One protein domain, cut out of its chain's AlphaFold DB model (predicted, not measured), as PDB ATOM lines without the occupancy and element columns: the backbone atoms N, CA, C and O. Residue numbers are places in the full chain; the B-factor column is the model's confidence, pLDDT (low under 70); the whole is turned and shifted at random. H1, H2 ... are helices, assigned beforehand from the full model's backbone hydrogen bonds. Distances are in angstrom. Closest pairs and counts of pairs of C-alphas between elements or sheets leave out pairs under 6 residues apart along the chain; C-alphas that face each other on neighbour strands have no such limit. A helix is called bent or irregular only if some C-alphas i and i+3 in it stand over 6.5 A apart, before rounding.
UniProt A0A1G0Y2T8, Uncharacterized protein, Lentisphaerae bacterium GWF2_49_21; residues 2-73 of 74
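Overview. This is residues 2 to 73 of the 74 residues of an uncharacterized protein of Lentisphaerae bacterium GWF2_49_21 (UniProt A0A1G0Y2T8). The model is an open U of helices with no packed core: the long helix H3 makes the base, H2 makes an arm from one end of it, and the link of residues 53 to 60 with H4 makes an arm from the other end. H1 turns outward at the end of H2 that is far from H3, and the space between the two arms is empty. The printed part has 72 residues with four named helices, in the order H1, H2, H3, H4, and no named strand; the class is all helix. The whole is extended, with a radius of gyration of the C-alphas of 19.6 A, and flat, spanning 53 by 38 by 12 A.

Along the chain. H3, the longest helix, holds residues 33 to 52 and measures 28.5 A from first to last C-alpha; C-alpha 33 is at (250.820, 170.693, 144.278) and C-alpha 52 at (224.795, 165.044, 154.338). Before it in the chain, H2 holds residues 14 to 27 and measures 20.1 A. H1 holds residues 2 to 10, 12.5 A long, and begins with C-alpha 2 at (262.397, 182.524, 126.923). After H3 comes H4, residues 61 to 72, 16.6 A long, which ends with C-alpha 72 at (224.805, 193.110, 139.505).

Arrangement. H3 touches no helix. H2 and H3 are apart, but only just, with their closest C-alphas 8.1 A from each other. H3 and H4 are apart too. H1 and H2 are close but not clearly touching, with 2 pairs of C-alphas within 8 A; the closest are the C-alphas of Ala 9 and Arg 17, 6.5 A apart. H1 and H2 run opposite ways at a steep tilt of 44 degrees, and their centres are 13.6 A apart. H1 is apart from H3 and from H4, and H2 is apart from H4. In H1, H2, H3 and H4 every O i to N i+4 pair is within hydrogen-bond range, and no helix is bent or irregular.

Size, cuts and confidence. The C-alphas of Lys 4 and Gly 54, the two farthest apart, are 54.4 A from each other, and those of Thr 2 and Gly 73, the first and last printed, are 43.6 A apart. The printed part has no cut. The links from H1 to H2 and from H2 to H3 are tight, with 3 and 5 residues; the link from H3 to H4 is short, with 8 residues. Residues 26 to 32 stand free, and so do residues 57 to 73, of which 61 to 72 belong to H4. The mean pLDDT of the printed part is 92.3, and one printed residue, Pro 31, is under 70.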
ATOM      1  N   THR A   2     263.553 182.351 126.023       81.19
ATOM      2  CA  THR A   2     262.397 182.524 126.923       81.19
ATOM      3  C   THR A   2     261.532 183.744 126.589       81.19
ATOM      4  O   THR A   2     260.319 183.617 126.533       81.19
ATOM      5  N   ASN A   3     262.145 184.882 126.236       89.25
ATOM      6  CA  ASN A   3     261.397 186.083 125.832       89.25
ATOM      7  C   ASN A   3     260.533 185.852 124.582       89.25
ATOM      8  O   ASN A   3     259.417 186.335 124.523       89.25
ATOM      9  N   LYS A   4     260.999 185.059 123.606       93.25
ATOM     10  CA  LYS A   4     260.202 184.749 122.407       93.25
ATOM     11  C   LYS A   4     258.962 183.919 122.757       93.25
ATOM     12  O   LYS A   4     257.897 184.169 122.216       93.25
ATOM     13  N   ILE A   5     259.112 182.949 123.660       92.62
ATOM     14  CA  ILE A   5     258.005 182.102 124.130       92.62
ATOM     15  C   ILE A   5     257.009 182.933 124.947       92.62
ATOM     16  O   ILE A   5     255.806 182.734 124.828       92.62
ATOM     17  N   TYR A   6     257.506 183.878 125.746       93.25
ATOM     18  CA  TYR A   6     256.673 184.791 126.521       93.25
ATOM     19  C   TYR A   6     255.780 185.660 125.627       93.25
ATOM     20  O   TYR A   6     254.568 185.654 125.819       93.25
ATOM     21  N   GLU A   7     256.343 186.318 124.609       95.88
ATOM     22  CA  GLU A   7     255.550 187.124 123.667       95.88
ATOM     23  C   GLU A   7     254.496 186.271 122.943       95.88
ATOM     24  O   GLU A   7     253.324 186.631 122.895       95.88
ATOM     25  N   GLN A   8     254.870 185.070 122.484       95.06
ATOM     26  CA  GLN A   8     253.925 184.139 121.853       95.06
ATOM     27  C   GLN A   8     252.791 183.703 122.790       95.06
ATOM     28  O   GLN A   8     251.673 183.470 122.338       95.06
ATOM     29  N   ALA A   9     253.066 183.574 124.090       95.12
ATOM     30  CA  ALA A   9     252.038 183.274 125.076       95.12
ATOM     31  C   ALA A   9     251.110 184.474 125.313       95.12
ATOM     32  O   ALA A   9     249.929 184.266 125.566       95.12
ATOM     33  N   LEU A  10     251.604 185.713 125.218       95.38
ATOM     34  CA  LEU A  10     250.770 186.915 125.338       95.38
ATOM     35  C   LEU A  10     249.824 187.103 124.144       95.38
ATOM     36  O   LEU A  10     248.697 187.557 124.350       95.38
ATOM     37  N   ASP A  11     250.247 186.691 122.947       96.75
ATOM     38  CA  ASP A  11     249.441 186.743 121.718       96.75
ATOM     39  C   ASP A  11     248.219 185.806 121.742       96.75
ATOM     40  O   ASP A  11     247.280 185.977 120.960       96.75
ATOM     41  N   LEU A  12     248.198 184.816 122.639       96.81
ATOM     42  CA  LEU A  12     247.054 183.919 122.794       96.81
ATOM     43  C   LEU A  12     245.833 184.662 123.364       96.81
ATOM     44  O   LEU A  12     245.987 185.536 124.225       96.81
ATOM     45  N   PRO A  13     244.604 184.271 122.979       97.56
ATOM     46  CA  PRO A  13     243.387 184.680 123.673       97.56
ATOM     47  C   PRO A  13     243.462 184.407 125.180       97.56
ATOM     48  O   PRO A  13     244.142 183.486 125.629       97.56
ATOM     49  N   ALA A  14     242.734 185.193 125.979       94.88
ATOM     50  CA  ALA A  14     242.796 185.096 127.439       94.88
ATOM     51  C   ALA A  14     242.505 183.680 127.962       94.88
ATOM     52  O   ALA A  14     243.238 183.199 128.823       94.88
ATOM     53  N   ASP A  15     241.502 183.004 127.404       94.75
ATOM     54  CA  ASP A  15     241.125 181.648 127.812       94.75
ATOM     55  C   ASP A  15     242.226 180.627 127.487       94.75
ATOM     56  O   ASP A  15     242.598 179.816 128.337       94.75
ATOM     57  N   ASP A  16     242.838 180.729 126.306       96.31
ATOM     58  CA  ASP A  16     243.939 179.850 125.897       96.31
ATOM     59  C   ASP A  16     245.192 180.064 126.755       96.31
ATOM     60  O   ASP A  16     245.893 179.104 127.090       96.31
ATOM     61  N   ARG A  17     245.453 181.307 127.186       96.62
ATOM     62  CA  ARG A  17     246.521 181.589 128.158       96.62
ATOM     63  C   ARG A  17     246.267 180.903 129.491       96.62
ATOM     64  O   ARG A  17     247.207 180.359 130.063       96.62
ATOM     65  N   MET A  18     245.025 180.896 129.975       95.19
ATOM     66  CA  MET A  18     244.678 180.213 131.226       95.19
ATOM     67  C   MET A  18     244.913 178.705 131.115       95.19
ATOM     68  O   MET A  18     245.527 178.118 132.003       95.19
ATOM     69  N   VAL A  19     244.517 178.093 129.994       95.00
ATOM     70  CA  VAL A  19     244.777 176.670 129.722       95.00
ATOM     71  C   VAL A  19     246.279 176.374 129.643       95.00
ATOM     72  O   VAL A  19     246.738 175.350 130.148       95.00
ATOM     73  N   LEU A  20     247.067 177.252 129.017       94.94
ATOM     74  CA  LEU A  20     248.520 177.087 128.935       94.94
ATOM     75  C   LEU A  20     249.183 177.181 130.316       94.94
ATOM     76  O   LEU A  20     250.026 176.345 130.636       94.94
ATOM     77  N   ILE A  21     248.795 178.165 131.131       92.69
ATOM     78  CA  ILE A  21     249.293 178.324 132.504       92.69
ATOM     79  C   ILE A  21     249.001 177.065 133.319       92.69
ATOM     80  O   ILE A  21     249.908 176.534 133.956       92.69
ATOM     81  N   ASP A  22     247.771 176.558 133.252       87.81
ATOM     82  CA  ASP A  22     247.364 175.350 133.963       87.81
ATOM     83  C   ASP A  22     248.235 174.141 133.586       87.81
ATOM     84  O   ASP A  22     248.813 173.483 134.452       87.81
ATOM     85  N   LYS A  23     248.445 173.899 132.286       90.25
ATOM     86  CA  LYS A  23     249.321 172.814 131.805       90.25
ATOM     87  C   LYS A  23     250.769 172.967 132.270       90.25
ATOM     88  O   LYS A  23     251.412 171.971 132.598       90.25
ATOM     89  N   LEU A  24     251.293 174.193 132.282       90.31
ATOM     90  CA  LEU A  24     252.657 174.466 132.734       90.31
ATOM     91  C   LEU A  24     252.808 174.230 134.239       90.31
ATOM     92  O   LEU A  24     253.809 173.649 134.650       90.31
ATOM     93  N   LEU A  25     251.818 174.623 135.045       84.44
ATOM     94  CA  LEU A  25     251.804 174.364 136.486       84.44
ATOM     95  C   LEU A  25     251.769 172.862 136.785       84.44
ATOM     96  O   LEU A  25     252.583 172.386 137.576       84.44
ATOM     97  N   HIS A  26     250.912 172.108 136.089       80.81
ATOM     98  CA  HIS A  26     250.878 170.647 136.192       80.81
ATOM     99  C   HIS A  26     252.212 170.014 135.773       80.81
ATOM    100  O   HIS A  26     252.753 169.173 136.486       80.81
ATOM    101  N   SER A  27     252.792 170.440 134.646       85.62
ATOM    102  CA  SER A  27     254.073 169.905 134.162       85.62
ATOM    103  C   SER A  27     255.255 170.252 135.066       85.62
ATOM    104  O   SER A  27     256.249 169.526 135.064       85.62
ATOM    105  N   ALA A  28     255.190 171.368 135.790       82.94
ATOM    106  CA  ALA A  28     256.255 171.798 136.681       82.94
ATOM    107  C   ALA A  28     256.370 170.914 137.934       82.94
ATOM    108  O   ALA A  28     257.364 171.055 138.646       82.94
ATOM    109  N   ASN A  29     255.395 170.021 138.194       71.00
ATOM    110  CA  ASN A  29     255.355 169.132 139.363       71.00
ATOM    111  C   ASN A  29     255.785 169.872 140.635       71.00
ATOM    112  O   ASN A  29     256.685 169.436 141.359       71.00
ATOM    113  N   LEU A  30     255.197 171.056 140.849       74.50
ATOM    114  CA  LEU A  30     255.590 171.921 141.951       74.50
ATOM    115  C   LEU A  30     255.462 171.132 143.264       74.50
ATOM    116  O   LEU A  30     254.425 170.497 143.471       74.50
ATOM    117  N   PRO A  31     256.465 171.172 144.164       66.44
ATOM    118  CA  PRO A  31     256.472 170.351 145.378       66.44
ATOM    119  C   PRO A  31     255.206 170.498 146.233       66.44
ATOM    120  O   PRO A  31     254.806 169.568 146.926       66.44
ATOM    121  N   THR A  32     254.557 171.659 146.155       71.94
ATOM    122  CA  THR A  32     253.342 171.997 146.896       71.94
ATOM    123  C   THR A  32     252.056 171.474 146.258       71.94
ATOM    124  O   THR A  32     251.041 171.431 146.944       71.94
ATOM    125  N   GLN A  33     252.053 171.076 144.980       77.69
ATOM    126  CA  GLN A  33     250.820 170.693 144.278       77.69
ATOM    127  C   GLN A  33     250.170 169.466 144.923       77.69
ATOM    128  O   GLN A  33     248.988 169.498 145.233       77.69
ATOM    129  N   MET A  34     250.957 168.432 145.237       80.81
ATOM    130  CA  MET A  34     250.440 167.224 145.890       80.81
ATOM    131  C   MET A  34     249.869 167.499 147.289       80.81
ATOM    132  O   MET A  34     248.880 166.888 147.691       80.81
ATOM    133  N   GLU A  35     250.495 168.402 148.046       86.75
ATOM    134  CA  GLU A  35     250.005 168.799 149.368       86.75
ATOM    135  C   GLU A  35     248.701 169.595 149.252       86.75
ATOM    136  O   GLU A  35     247.747 169.321 149.979       86.75
ATOM    137  N   ILE A  36     248.630 170.527 148.299       86.25
ATOM    138  CA  ILE A  36     247.418 171.296 148.005       86.25
ATOM    139  C   ILE A  36     246.291 170.352 147.579       86.25
ATOM    140  O   ILE A  36     245.212 170.419 148.161       86.25
ATOM    141  N   ASP A  37     246.536 169.436 146.644       86.75
ATOM    142  CA  ASP A  37     245.534 168.475 146.168       86.75
ATOM    143  C   ASP A  37     244.987 167.622 147.320       86.75
ATOM    144  O   ASP A  37     243.776 167.412 147.431       86.75
ATOM    145  N   LYS A  38     245.866 167.192 148.234       91.31
ATOM    146  CA  LYS A  38     245.475 166.462 149.441       91.31
ATOM    147  C   LYS A  38     244.585 167.310 150.355       91.31
ATOM    148  O   LYS A  38     243.528 166.840 150.771       91.31
ATOM    149  N   LEU A  39     244.980 168.551 150.647       95.12
ATOM    150  CA  LEU A  39     244.197 169.464 151.490       95.12
ATOM    151  C   LEU A  39     242.828 169.785 150.870       95.12
ATOM    152  O   LEU A  39     241.827 169.872 151.581       95.12
ATOM    153  N   TRP A  40     242.763 169.922 149.544       95.00
ATOM    154  CA  TRP A  40     241.507 170.100 148.815       95.00
ATOM    155  C   TRP A  40     240.609 168.869 148.922       95.00
ATOM    156  O   TRP A  40     239.423 169.016 149.219       95.00
ATOM    157  N   ALA A  41     241.156 167.666 148.734       95.56
ATOM    158  CA  ALA A  41     240.399 166.424 148.878       95.56
ATOM    159  C   ALA A  41     239.824 166.266 150.297       95.56
ATOM    160  O   ALA A  41     238.644 165.945 150.453       95.56
ATOM    161  N   GLU A  42     240.623 166.557 151.327       97.56
ATOM    162  CA  GLU A  42     240.184 166.525 152.727       97.56
ATOM    163  C   GLU A  42     239.040 167.515 153.001       97.56
ATOM    164  O   GLU A  42     238.046 167.160 153.640       97.56
ATOM    165  N   GLU A  43     239.137 168.749 152.498       97.81
ATOM    166  CA  GLU A  43     238.096 169.760 152.697       97.81
ATOM    167  C   GLU A  43     236.813 169.439 151.913       97.81
ATOM    168  O   GLU A  43     235.717 169.667 152.433       97.81
ATOM    169  N   VAL A  44     236.911 168.885 150.699       97.88
ATOM    170  CA  VAL A  44     235.740 168.437 149.919       97.88
ATOM    171  C   VAL A  44     234.998 167.325 150.656       97.88
ATOM    172  O   VAL A  44     233.790 167.438 150.866       97.88
ATOM    173  N   GLU A  45     235.717 166.300 151.111       97.94
ATOM    174  CA  GLU A  45     235.145 165.174 151.855       97.94
ATOM    175  C   GLU A  45     234.455 165.648 153.144       97.94
ATOM    176  O   GLU A  45     233.320 165.272 153.449       97.94
ATOM    177  N   LYS A  46     235.119 166.536 153.894       98.12
ATOM    178  CA  LYS A  46     234.559 167.146 155.102       98.12
ATOM    179  C   LYS A  46     233.283 167.936 154.799       98.12
ATOM    180  O   LYS A  46     232.297 167.787 155.521       98.12
ATOM    181  N   ARG A  47     233.276 168.763 153.747       97.62
ATOM    182  CA  ARG A  47     232.092 169.550 153.364       97.62
ATOM    183  C   ARG A  47     230.938 168.667 152.907       97.62
ATOM    184  O   ARG A  47     229.811 168.961 153.290       97.62
ATOM    185  N   SER A  48     231.199 167.594 152.156       98.12
ATOM    186  CA  SER A  48     230.149 166.642 151.762       98.12
ATOM    187  C   SER A  48     229.479 166.035 152.994       98.12
ATOM    188  O   SER A  48     228.263 166.127 153.145       98.12
ATOM    189  N   LYS A  49     230.276 165.544 153.953       98.31
ATOM    190  CA  LYS A  49     229.765 164.979 155.215       98.31
ATOM    191  C   LYS A  49     228.979 165.978 156.051       98.31
ATOM    192  O   LYS A  49     227.929 165.638 156.594       98.31
ATOM    193  N   ASP A  50     229.470 167.209 156.183       98.31
ATOM    194  CA  ASP A  50     228.765 168.252 156.933       98.31
ATOM    195  C   ASP A  50     227.406 168.587 156.282       98.31
ATOM    196  O   ASP A  50     226.444 168.872 156.994       98.31
ATOM    197  N   ILE A  51     227.300 168.516 154.951       97.94
ATOM    198  CA  ILE A  51     226.036 168.693 154.219       97.94
ATOM    199  C   ILE A  51     225.099 167.503 154.446       97.94
ATOM    200  O   ILE A  51     223.960 167.700 154.863       97.94
ATOM    201  N   GLU A  52     225.579 166.281 154.215       97.44
ATOM    202  CA  GLU A  52     224.795 165.044 154.338       97.44
ATOM    203  C   GLU A  52     224.266 164.826 155.762       97.44
ATOM    204  O   GLU A  52     223.129 164.398 155.949       97.44
ATOM    205  N   SER A  53     225.062 165.173 156.776       97.69
ATOM    206  CA  SER A  53     224.672 165.080 158.189       97.69
ATOM    207  C   SER A  53     223.766 166.221 158.667       97.69
ATOM    208  O   SER A  53     223.340 166.218 159.822       97.69
ATOM    209  N   GLY A  54     223.487 167.222 157.824       97.00
ATOM    210  CA  GLY A  54     222.698 168.401 158.198       97.00
ATOM    211  C   GLY A  54     223.419 169.379 159.135       97.00
ATOM    212  O   GLY A  54     222.803 170.318 159.639       97.00
ATOM    213  N   LYS A  55     224.722 169.190 159.373       97.81
ATOM    214  CA  LYS A  55     225.552 170.091 160.186       97.81
ATOM    215  C   LYS A  55     225.821 171.422 159.477       97.81
ATOM    216  O   LYS A  55     225.942 172.460 160.129       97.81
ATOM    217  N   ALA A  56     225.921 171.412 158.149       97.31
ATOM    218  CA  ALA A  56     226.128 172.612 157.351       97.31
ATOM    219  C   ALA A  56     224.833 173.431 157.222       97.31
ATOM    220  O   ALA A  56     223.793 172.933 156.795       97.31
ATOM    221  N   LYS A  57     224.913 174.736 157.506       96.12
ATOM    222  CA  LYS A  57     223.819 175.673 157.223       96.12
ATOM    223  C   LYS A  57     223.820 176.043 155.740       96.12
ATOM    224  O   LYS A  57     224.609 176.880 155.304       96.12
ATOM    225  N   LEU A  58     222.916 175.434 154.981       95.69
ATOM    226  CA  LEU A  58     222.747 175.707 153.557       95.69
ATOM    227  C   LEU A  58     221.928 176.977 153.300       95.69
ATOM    228  O   LEU A  58     221.119 177.404 154.125       95.69
ATOM    229  N   ILE A  59     222.141 177.570 152.127       96.06
ATOM    230  CA  ILE A  59     221.354 178.692 151.609       96.06
ATOM    231  C   ILE A  59     220.610 178.181 150.368       96.06
ATOM    232  O   ILE A  59     221.264 177.597 149.501       96.06
ATOM    233  N   PRO A  60     219.289 178.403 150.243       97.06
ATOM    234  CA  PRO A  60     218.552 178.056 149.031       97.06
ATOM    235  C   PRO A  60     219.173 178.697 147.784       97.06
ATOM    236  O   PRO A  60     219.530 179.882 147.792       97.06
ATOM    237  N   GLY A  61     219.282 177.933 146.695       96.19
ATOM    238  CA  GLY A  61     219.912 178.402 145.455       96.19
ATOM    239  C   GLY A  61     219.223 179.643 144.882       96.19
ATOM    240  O   GLY A  61     219.876 180.594 144.451       96.19
ATOM    241  N   GLU A  62     217.896 179.702 144.971       97.25
ATOM    242  CA  GLU A  62     217.076 180.839 144.551       97.25
ATOM    243  C   GLU A  62     217.463 182.120 145.298       97.25
ATOM    244  O   GLU A  62     217.483 183.208 144.712       97.25
ATOM    245  N   GLU A  63     217.816 182.008 146.583       97.44
ATOM    246  CA  GLU A  63     218.261 183.141 147.385       97.44
ATOM    247  C   GLU A  63     219.618 183.665 146.901       97.44
ATOM    248  O   GLU A  63     219.803 184.885 146.810       97.44
ATOM    249  N   VAL A  64     220.542 182.767 146.545       96.62
ATOM    250  CA  VAL A  64     221.857 183.116 145.986       96.62
ATOM    251  C   VAL A  64     221.683 183.899 144.686       96.62
ATOM    252  O   VAL A  64     222.172 185.027 144.572       96.62
ATOM    253  N   PHE A  65     220.914 183.369 143.732       95.94
ATOM    254  CA  PHE A  65     220.690 184.046 142.453       95.94
ATOM    255  C   PHE A  65     219.938 185.370 142.609       95.94
ATOM    256  O   PHE A  65     220.258 186.348 141.930       95.94
ATOM    257  N   ARG A  66     218.972 185.449 143.533       96.75
ATOM    258  CA  ARG A  66     218.290 186.707 143.865       96.75
ATOM    259  C   ARG A  66     219.277 187.762 144.371       96.75
ATOM    260  O   ARG A  66     219.199 188.909 143.935       96.75
ATOM    261  N   LYS A  67     220.212 187.396 145.258       96.12
ATOM    262  CA  LYS A  67     221.255 188.309 145.765       96.12
ATOM    263  C   LYS A  67     222.187 188.783 144.649       96.12
ATOM    264  O   LYS A  67     222.473 189.976 144.584       96.12
ATOM    265  N   ILE A  68     222.612 187.882 143.759       96.56
ATOM    266  CA  ILE A  68     223.466 188.215 142.607       96.56
ATOM    267  C   ILE A  68     222.753 189.201 141.678       96.56
ATOM    268  O   ILE A  68     223.305 190.258 141.384       96.56
ATOM    269  N   ARG A  69     221.502 188.915 141.286       96.31
ATOM    270  CA  ARG A  69     220.700 189.822 140.447       96.31
ATOM    271  C   ARG A  69     220.490 191.182 141.101       96.31
ATOM    272  O   ARG A  69     220.630 192.192 140.433       96.31
ATOM    273  N   LYS A  70     220.222 191.237 142.408       95.75
ATOM    274  CA  LYS A  70     220.095 192.518 143.121       95.75
ATOM    275  C   LYS A  70     221.393 193.339 143.090       95.75
ATOM    276  O   LYS A  70     221.332 194.561 143.081       95.75
ATOM    277  N   ARG A  71     222.555 192.680 143.140       95.44
ATOM    278  CA  ARG A  71     223.865 193.344 143.220       95.44
ATOM    279  C   ARG A  71     224.420 193.757 141.855       95.44
ATOM    280  O   ARG A  71     225.102 194.771 141.782       95.44
ATOM    281  N   PHE A  72     224.166 192.964 140.818       95.00
ATOM    282  CA  PHE A  72     224.805 193.110 139.505       95.00
ATOM    283  C   PHE A  72     223.824 193.181 138.331       95.00
ATOM    284  O   PHE A  72     224.256 193.389 137.199       95.00
ATOM    285  N   GLY A  73     222.526 192.990 138.567       77.19
ATOM    286  CA  GLY A  73     221.503 193.191 137.549       77.19
ATOM    287  C   GLY A  73     221.412 194.674 137.218       77.19
ATOM    288  O   GLY A  73     221.037 195.471 138.077       77.19
TER     289      GLY A  73